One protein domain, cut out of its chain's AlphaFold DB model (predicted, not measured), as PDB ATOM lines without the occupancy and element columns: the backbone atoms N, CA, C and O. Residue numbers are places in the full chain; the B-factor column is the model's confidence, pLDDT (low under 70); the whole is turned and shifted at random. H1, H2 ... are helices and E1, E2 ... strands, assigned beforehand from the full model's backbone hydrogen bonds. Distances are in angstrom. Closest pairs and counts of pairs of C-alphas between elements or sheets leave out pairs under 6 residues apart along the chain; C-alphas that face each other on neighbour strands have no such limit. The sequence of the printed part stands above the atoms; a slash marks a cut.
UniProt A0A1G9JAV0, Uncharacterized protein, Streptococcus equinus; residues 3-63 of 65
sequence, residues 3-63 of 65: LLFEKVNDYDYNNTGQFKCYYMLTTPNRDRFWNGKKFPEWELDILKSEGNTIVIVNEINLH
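What this domain is: This is residues 3 to 63 of the 65 residues of an uncharacterized protein of Streptococcus equinus (UniProt A0A1G9JAV0). A long, strongly twisted sheet of three strands makes the length of the domain, with its two helices, H1 and H2, towards the end where E1 and E3 begin and E2 ends. H2 packs beside the strands there, the very short H1 only grazes the sheet, and the turn of the E1 and E2 hairpin makes the other end. The printed part has 61 residues with two named helices and three named strands, along the chain E1, E2, H1, H2, E3; the sheet runs E2, E1, E3 and is mixed, and the class is mixed, helices and strands. The whole is only just compact, close to loose, with a radius of gyration of the C-alphas of 12.1 A, and elongated, with spans of 36 by 23 by 19 A.

Where its parts are: E1, residues 3 to 12, is 26.2 A long and begins with C-alpha 3 at (119.742, 65.632, 98.606). E2, residues 18 to 25, is 22.7 A long. E3, residues 53 to 62, is 26.0 A long, bends by 52 degrees at residue 57 and ends with C-alpha 62 at (142.144, 67.527, 96.490). H2, residues 41 to 49, is 12.7 A long and begins with C-alpha 41 at (127.534, 77.107, 100.840). H1, residues 29 to 32, measures 5.0 A.

How they stand to each other: E1 is the inner strand, and E2 and E3 are the edge strands. E1 and E2 form a hairpin, antiparallel at 159 degrees; N 8 and O 22 are within hydrogen-bond range at 2.8 A, and so are N 20 and O 10 at 2.8 A. E1 and E3 are parallel at 27 degrees, with N 5 and O 55 at 2.8 A and N 60 and O 7 at 2.8 A within that range. H2 is on the sheet at a height of 5.1 A over the sheet, beside the strands and over none of them. Its closest C-alphas to E3 are those of Lys 48 and Ile 54, 6.6 A apart; to E2, those of Glu 41 and Tyr 22, 6.9 A apart. H2 and E1 are near each other, with 5 pairs of C-alphas within 10 A. H1 only grazes the sheet; the closest C-alphas of H1 and E2 are those of Arg 30 and Met 24, 7.2 A apart. H1 and H2 are apart. In H2 every O i to N i+4 pair is within hydrogen-bond range; H1 is too short for such a pair.

The domain as a whole: The C-alphas farthest apart are those of Asn 14 and Gly 51, at 36.4 A. The printed part has no cut. The link from H1 to H2 is short; the other links are tight. The mean pLDDT of the printed part is 83.1, and residue 15 and residues 28 to 36, of which 29 to 32 belong to H1, are under 70.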
ATOM      1  N   LEU A   3     118.630  65.418  99.531       87.94
ATOM      2  CA  LEU A   3     119.742  65.632  98.606       87.94
ATOM      3  C   LEU A   3     121.056  65.219  99.269       87.94
ATOM      4  O   LEU A   3     121.325  65.585 100.414       87.94
ATOM      5  N   LEU A   4     121.863  64.448  98.546       90.69
ATOM      6  CA  LEU A   4     123.150  63.951  99.016       90.69
ATOM      7  C   LEU A   4     124.272  64.717  98.324       90.69
ATOM      8  O   LEU A   4     124.268  64.838  97.096       90.69
ATOM      9  N   PHE A   5     125.217  65.206  99.119       91.12
ATOM     10  CA  PHE A   5     126.340  66.008  98.662       91.12
ATOM     11  C   PHE A   5     127.679  65.436  99.129       91.12
ATOM     12  O   PHE A   5     127.783  64.820 100.186       91.12
ATOM     13  N   GLU A   6     128.717  65.700  98.352       91.12
ATOM     14  CA  GLU A   6     130.119  65.534  98.712       91.12
ATOM     15  C   GLU A   6     130.708  66.927  98.926       91.12
ATOM     16  O   GLU A   6     130.501  67.825  98.105       91.12
ATOM     17  N   LYS A   7     131.408  67.126 100.040       92.56
ATOM     18  CA  LYS A   7     132.174  68.342 100.302       92.56
ATOM     19  C   LYS A   7     133.555  68.171  99.684       92.56
ATOM     20  O   LYS A   7     134.211  67.168  99.934       92.56
ATOM     21  N   VAL A   8     133.999  69.133  98.891       89.31
ATOM     22  CA  VAL A   8     135.303  69.110  98.230       89.31
ATOM     23  C   VAL A   8     136.116  70.292  98.724       89.31
ATOM     24  O   VAL A   8     135.729  71.442  98.512       89.31
ATOM     25  N   ASN A   9     137.242  69.999  99.368       89.00
ATOM     26  CA  ASN A   9     138.267  70.979  99.692       89.00
ATOM     27  C   ASN A   9     139.365  70.862  98.636       89.00
ATOM     28  O   ASN A   9     139.911  69.782  98.429       89.00
ATOM     29  N   ASP A  10     139.665  71.957  97.955       87.00
ATOM     30  CA  ASP A  10     140.574  71.980  96.811       87.00
ATOM     31  C   ASP A  10     141.451  73.229  96.881       87.00
ATOM     32  O   ASP A  10     140.961  74.318  97.201       87.00
ATOM     33  N   TYR A  11     142.739  73.093  96.582       83.94
ATOM     34  CA  TYR A  11     143.616  74.243  96.396       83.94
ATOM     35  C   TYR A  11     143.686  74.595  94.910       83.94
ATOM     36  O   TYR A  11     144.233  73.861  94.088       83.94
ATOM     37  N   ASP A  12     143.124  75.748  94.555       79.25
ATOM     38  CA  ASP A  12     143.044  76.193  93.168       79.25
ATOM     39  C   ASP A  12     144.375  76.812  92.718       79.25
ATOM     40  O   ASP A  12     144.528  78.038  92.697       79.25
ATOM     41  N   TYR A  13     145.339  75.954  92.367       73.12
ATOM     42  CA  TYR A  13     146.664  76.349  91.871       73.12
ATOM     43  C   TYR A  13     146.605  77.179  90.583       73.12
ATOM     44  O   TYR A  13     147.465  78.028  90.362       73.12
ATOM     45  N   ASN A  14     145.609  76.938  89.727       70.94
ATOM     46  CA  ASN A  14     145.597  77.455  88.356       70.94
ATOM     47  C   ASN A  14     144.881  78.799  88.200       70.94
ATOM     48  O   ASN A  14     145.029  79.435  87.159       70.94
ATOM     49  N   ASN A  15     144.084  79.217  89.186       69.50
ATOM     50  CA  ASN A  15     143.244  80.404  89.046       69.50
ATOM     51  C   ASN A  15     143.488  81.436  90.151       69.50
ATOM     52  O   ASN A  15     143.818  82.582  89.867       69.50
ATOM     53  N   THR A  16     143.335  81.047  91.421       73.75
ATOM     54  CA  THR A  16     143.370  82.006  92.543       73.75
ATOM     55  C   THR A  16     144.515  81.789  93.526       73.75
ATOM     56  O   THR A  16     144.771  82.682  94.326       73.75
ATOM     57  N   GLY A  17     145.180  80.628  93.512       79.00
ATOM     58  CA  GLY A  17     146.204  80.269  94.502       79.00
ATOM     59  C   GLY A  17     145.648  80.212  95.927       79.00
ATOM     60  O   GLY A  17     146.304  80.634  96.878       79.00
ATOM     61  N   GLN A  18     144.396  79.774  96.077       82.69
ATOM     62  CA  GLN A  18     143.664  79.808  97.344       82.69
ATOM     63  C   GLN A  18     142.928  78.495  97.582       82.69
ATOM     64  O   GLN A  18     142.450  77.861  96.638       82.69
ATOM     65  N   PHE A  19     142.786  78.142  98.860       85.31
ATOM     66  CA  PHE A  19     141.905  77.064  99.290       85.31
ATOM     67  C   PHE A  19     140.449  77.440  99.028       85.31
ATOM     68  O   PHE A  19     139.990  78.521  99.401       85.31
ATOM     69  N   LYS A  20     139.718  76.525  98.400       86.81
ATOM     70  CA  LYS A  20     138.289  76.639  98.136       86.81
ATOM     71  C   LYS A  20     137.582  75.402  98.660       86.81
ATOM     72  O   LYS A  20     138.037  74.280  98.468       86.81
ATOM     73  N   CYS A  21     136.432  75.627  99.281       88.81
ATOM     74  CA  CYS A  21     135.502  74.579  99.662       88.81
ATOM     75  C   CYS A  21     134.223  74.744  98.840       88.81
ATOM     76  O   CYS A  21     133.668  75.842  98.759       88.81
ATOM     77  N   TYR A  22     133.757  73.664  98.225       89.88
ATOM     78  CA  TYR A  22     132.489  73.625  97.500       89.88
ATOM     79  C   TYR A  22     131.825  72.260  97.651       89.88
ATOM     80  O   TYR A  22     132.455  71.280  98.034       89.88
ATOM     81  N   TYR A  23     130.537  72.194  97.342       91.50
ATOM     82  CA  TYR A  23     129.740  70.983  97.458       91.50
ATOM     83  C   TYR A  23     129.334  70.478  96.078       91.50
ATOM     84  O   TYR A  23     129.105  71.259  95.157       91.50
ATOM     85  N   MET A  24     129.230  69.168  95.912       89.69
ATOM     86  CA  MET A  24     128.777  68.536  94.673       89.69
ATOM     87  C   MET A  24     127.706  67.504  94.988       89.69
ATOM     88  O   MET A  24     127.801  66.829  96.004       89.69
ATOM     89  N   LEU A  25     126.688  67.358  94.139       88.25
ATOM     90  CA  LEU A  25     125.743  66.245  94.282       88.25
ATOM     91  C   LEU A  25     126.475  64.909  94.104       88.25
ATOM     92  O   LEU A  25     127.398  64.814  93.296       88.25
ATOM     93  N   THR A  26     126.031  63.867  94.805       84.88
ATOM     94  CA  THR A  26     126.571  62.510  94.624       84.88
ATOM     95  C   THR A  26     126.061  61.875  93.328       84.88
ATOM     96  O   THR A  26     124.956  62.167  92.856       84.88
ATOM     97  N   THR A  27     126.816  60.937  92.761       71.88
ATOM     98  CA  THR A  27     126.335  60.039  91.695       71.88
ATOM     99  C   THR A  27     125.112  59.235  92.178       71.88
ATOM    100  O   THR A  27     125.067  58.851  93.351       71.88
ATOM    101  N   PRO A  28     124.086  58.990  91.334       66.62
ATOM    102  CA  PRO A  28     123.942  59.391  89.926       66.62
ATOM    103  C   PRO A  28     123.297  60.774  89.726       66.62
ATOM    104  O   PRO A  28     123.108  61.209  88.591       66.62
ATOM    105  N   ASN A  29     122.939  61.488  90.799       68.62
ATOM    106  CA  ASN A  29     122.357  62.832  90.687       68.62
ATOM    107  C   ASN A  29     123.356  63.828  90.086       68.62
ATOM    108  O   ASN A  29     122.955  64.679  89.298       68.62
ATOM    109  N   ARG A  30     124.652  63.660  90.378       65.88
ATOM    110  CA  ARG A  30     125.762  64.352  89.707       65.88
ATOM    111  C   ARG A  30     125.704  64.244  88.184       65.88
ATOM    112  O   ARG A  30     125.946  65.225  87.493       65.88
ATOM    113  N   ASP A  31     125.381  63.060  87.675       64.25
ATOM    114  CA  ASP A  31     125.405  62.774  86.237       64.25
ATOM    115  C   ASP A  31     124.151  63.318  85.542       64.25
ATOM    116  O   ASP A  31     124.171  63.631  84.355       64.25
ATOM    117  N   ARG A  32     123.054  63.466  86.298       57.69
ATOM    118  CA  ARG A  32     121.793  64.064  85.831       57.69
ATOM    119  C   ARG A  32     121.803  65.592  85.876       57.69
ATOM    120  O   ARG A  32     121.187  66.224  85.025       57.69
ATOM    121  N   PHE A  33     122.485  66.182  86.855       52.28
ATOM    122  CA  PHE A  33     122.622  67.627  87.011       52.28
ATOM    123  C   PHE A  33     124.003  68.074  86.526       52.28
ATOM    124  O   PHE A  33     124.943  68.152  87.306       52.28
ATOM    125  N   TRP A  34     124.094  68.368  85.224       50.53
ATOM    126  CA  TRP A  34     125.160  69.137  84.564       50.53
ATOM    127  C   TRP A  34     126.583  68.918  85.124       50.53
ATOM    128  O   TRP A  34     127.018  69.630  86.026       50.53
ATOM    129  N   ASN A  35     127.326  67.963  84.546       54.66
ATOM    130  CA  ASN A  35     128.801  67.907  84.486       54.66
ATOM    131  C   ASN A  35     129.584  68.454  85.703       54.66
ATOM    132  O   ASN A  35     130.552  69.194  85.553       54.66
ATOM    133  N   GLY A  36     129.201  68.085  86.926       62.69
ATOM    134  CA  GLY A  36     129.947  68.502  88.112       62.69
ATOM    135  C   GLY A  36     129.771  69.974  88.497       62.69
ATOM    136  O   GLY A  36     130.741  70.619  88.904       62.69
ATOM    137  N   LYS A  37     128.539  70.496  88.417       79.94
ATOM    138  CA  LYS A  37     128.169  71.771  89.049       79.94
ATOM    139  C   LYS A  37     128.657  71.799  90.506       79.94
ATOM    140  O   LYS A  37     128.340  70.914  91.301       79.94
ATOM    141  N   LYS A  38     129.424  72.840  90.828       86.50
ATOM    142  CA  LYS A  38     129.920  73.141  92.172       86.50
ATOM    143  C   LYS A  38     128.924  74.072  92.855       86.50
ATOM    144  O   LYS A  38     128.559  75.097  92.285       86.50
ATOM    145  N   PHE A  39     128.502  73.712  94.057       88.38
ATOM    146  CA  PHE A  39     127.575  74.476  94.878       88.38
ATOM    147  C   PHE A  39     128.364  75.189  95.981       88.38
ATOM    148  O   PHE A  39     129.027  74.521  96.780       88.38
ATOM    149  N   PRO A  40     128.337  76.527  96.044       89.25
ATOM    150  CA  PRO A  40     128.807  77.254  97.214       89.25
ATOM    151  C   PRO A  40     127.844  77.050  98.395       89.25
ATOM    152  O   PRO A  40     126.689  76.666  98.218       89.25
ATOM    153  N   GLU A  41     128.309  77.335  99.611       89.62
ATOM    154  CA  GLU A  41     127.534  77.107 100.840       89.62
ATOM    155  C   GLU A  41     126.190  77.852 100.857       89.62
ATOM    156  O   GLU A  41     125.166  77.258 101.187       89.62
ATOM    157  N   TRP A  42     126.160  79.105 100.390       90.81
ATOM    158  CA  TRP A  42     124.926  79.894 100.338       90.81
ATOM    159  C   TRP A  42     123.848  79.262  99.445       90.81
ATOM    160  O   TRP A  42     122.659  79.412  99.714       90.81
ATOM    161  N   GLU A  43     124.234  78.523  98.399       91.12
ATOM    162  CA  GLU A  43     123.272  77.838  97.529       91.12
ATOM    163  C   GLU A  43     122.672  76.615  98.243       91.12
ATOM    164  O   GLU A  43     121.491  76.317  98.069       91.12
ATOM    165  N   LEU A  44     123.435  75.950  99.121       91.44
ATOM    166  CA  LEU A  44     122.884  74.898  99.981       91.44
ATOM    167  C   LEU A  44     121.868  75.449 100.977       91.44
ATOM    168  O   LEU A  44     120.879  74.776 101.265       91.44
ATOM    169  N   ASP A  45     122.096  76.646 101.509       92.50
ATOM    170  CA  ASP A  45     121.170  77.261 102.458       92.50
ATOM    171  C   ASP A  45     119.850  77.659 101.794       92.50
ATOM    172  O   ASP A  45     118.785  77.438 102.376       92.50
ATOM    173  N   ILE A  46     119.892  78.116 100.539       93.62
ATOM    174  CA  ILE A  46     118.685  78.300  99.724       93.62
ATOM    175  C   ILE A  46     117.953  76.962  99.560       93.62
ATOM    176  O   ILE A  46     116.770  76.876  99.886       93.62
ATOM    177  N   LEU A  47     118.650  75.890  99.168       91.00
ATOM    178  CA  LEU A  47     118.030  74.569  98.999       91.00
ATOM    179  C   LEU A  47     117.401  74.040 100.299       91.00
ATOM    180  O   LEU A  47     116.332  73.425 100.259       91.00
ATOM    181  N   LYS A  48     118.033  74.283 101.457       91.94
ATOM    182  CA  LYS A  48     117.456  73.968 102.777       91.94
ATOM    183  C   LYS A  48     116.191  74.785 103.041       91.94
ATOM    184  O   LYS A  48     115.209  74.222 103.521       91.94
ATOM    185  N   SER A  49     116.202  76.082 102.716       93.81
ATOM    186  CA  SER A  49     115.052  76.980 102.910       93.81
ATOM    187  C   SER A  49     113.828  76.570 102.082       93.81
ATOM    188  O   SER A  49     112.697  76.748 102.522       93.81
ATOM    189  N   GLU A  50     114.049  75.916 100.940       94.31
ATOM    190  CA  GLU A  50     113.005  75.328 100.092       94.31
ATOM    191  C   GLU A  50     112.429  74.008 100.652       94.31
ATOM    192  O   GLU A  50     111.595  73.361 100.018       94.31
ATOM    193  N   GLY A  51     112.870  73.572 101.839       92.38
ATOM    194  CA  GLY A  51     112.394  72.352 102.493       92.38
ATOM    195  C   GLY A  51     113.136  71.080 102.069       92.38
ATOM    196  O   GLY A  51     112.631  69.966 102.265       92.38
ATOM    197  N   ASN A  52     114.331  71.199 101.482       90.50
ATOM    198  CA  ASN A  52     115.173  70.038 101.200       90.50
ATOM    199  C   ASN A  52     116.055  69.674 102.392       90.50
ATOM    200  O   ASN A  52     116.649  70.520 103.055       90.50
ATOM    201  N   THR A  53     116.190  68.374 102.635       91.38
ATOM    202  CA  THR A  53     117.151  67.862 103.610       91.38
ATOM    203  C   THR A  53     118.477  67.644 102.901       91.38
ATOM    204  O   THR A  53     118.573  66.772 102.036       91.38
ATOM    205  N   ILE A  54     119.492  68.419 103.273       90.94
ATOM    206  CA  ILE A  54     120.857  68.282 102.762       90.94
ATOM    207  C   ILE A  54     121.634  67.320 103.660       90.94
ATOM    208  O   ILE A  54     121.635  67.478 104.879       90.94
ATOM    209  N   VAL A  55     122.305  66.333 103.065       92.31
ATOM    210  CA  VAL A  55     123.212  65.423 103.776       92.31
ATOM    211  C   VAL A  55     124.549  65.388 103.060       92.31
ATOM    212  O   VAL A  55     124.603  65.076 101.873       92.31
ATOM    213  N   ILE A  56     125.621  65.674 103.794       91.81
ATOM    214  CA  ILE A  56     126.990  65.504 103.311       91.81
ATOM    215  C   ILE A  56     127.390  64.058 103.600       91.81
ATOM    216  O   ILE A  56     127.344  63.634 104.754       91.81
ATOM    217  N   VAL A  57     127.720  63.290 102.565       92.44
ATOM    218  CA  VAL A  57     128.037  61.859 102.697       92.44
ATOM    219  C   VAL A  57     129.527  61.560 102.589       92.44
ATOM    220  O   VAL A  57     129.950  60.534 103.105       92.44
ATOM    221  N   ASN A  58     130.300  62.449 101.961       89.56
ATOM    222  CA  ASN A  58     131.747  62.331 101.792       89.56
ATOM    223  C   ASN A  58     132.420  63.700 101.901       89.56
ATOM    224  O   ASN A  58     131.830  64.725 101.547       89.56
ATOM    225  N   GLU A  59     133.682  63.684 102.320       91.50
ATOM    226  CA  GLU A  59     134.606  64.807 102.207       91.50
ATOM    227  C   GLU A  59     135.798  64.379 101.343       91.50
ATOM    228  O   GLU A  59     136.393  63.326 101.566       91.50
ATOM    229  N   ILE A  60     136.101  65.173 100.320       87.31
ATOM    230  CA  ILE A  60     137.146  64.921  99.332       87.31
ATOM    231  C   ILE A  60     138.177  66.036  99.470       87.31
ATOM    232  O   ILE A  60     137.858  67.207  99.278       87.31
ATOM    233  N   ASN A  61     139.414  65.665  99.781       86.88
ATOM    234  CA  ASN A  61     140.543  66.586  99.836       86.88
ATOM    235  C   ASN A  61     141.359  66.429  98.552       86.88
ATOM    236  O   ASN A  61     141.944  65.374  98.310       86.88
ATOM    237  N   LEU A  62     141.357  67.460  97.715       80.81
ATOM    238  CA  LEU A  62     142.144  67.527  96.490       80.81
ATOM    239  C   LEU A  62     143.327  68.466  96.710       80.81
ATOM    240  O   LEU A  62     143.158  69.583  97.194       80.81
ATOM    241  N   HIS A  63     144.518  68.005  96.328       73.25
ATOM    242  CA  HIS A  63     145.758  68.786  96.379       73.25
ATOM    243  C   HIS A  63     146.084  69.384  97.765       73.25
ATOM    244  O   HIS A  63     146.655  70.468  97.874       73.25
TER     245      HIS A  63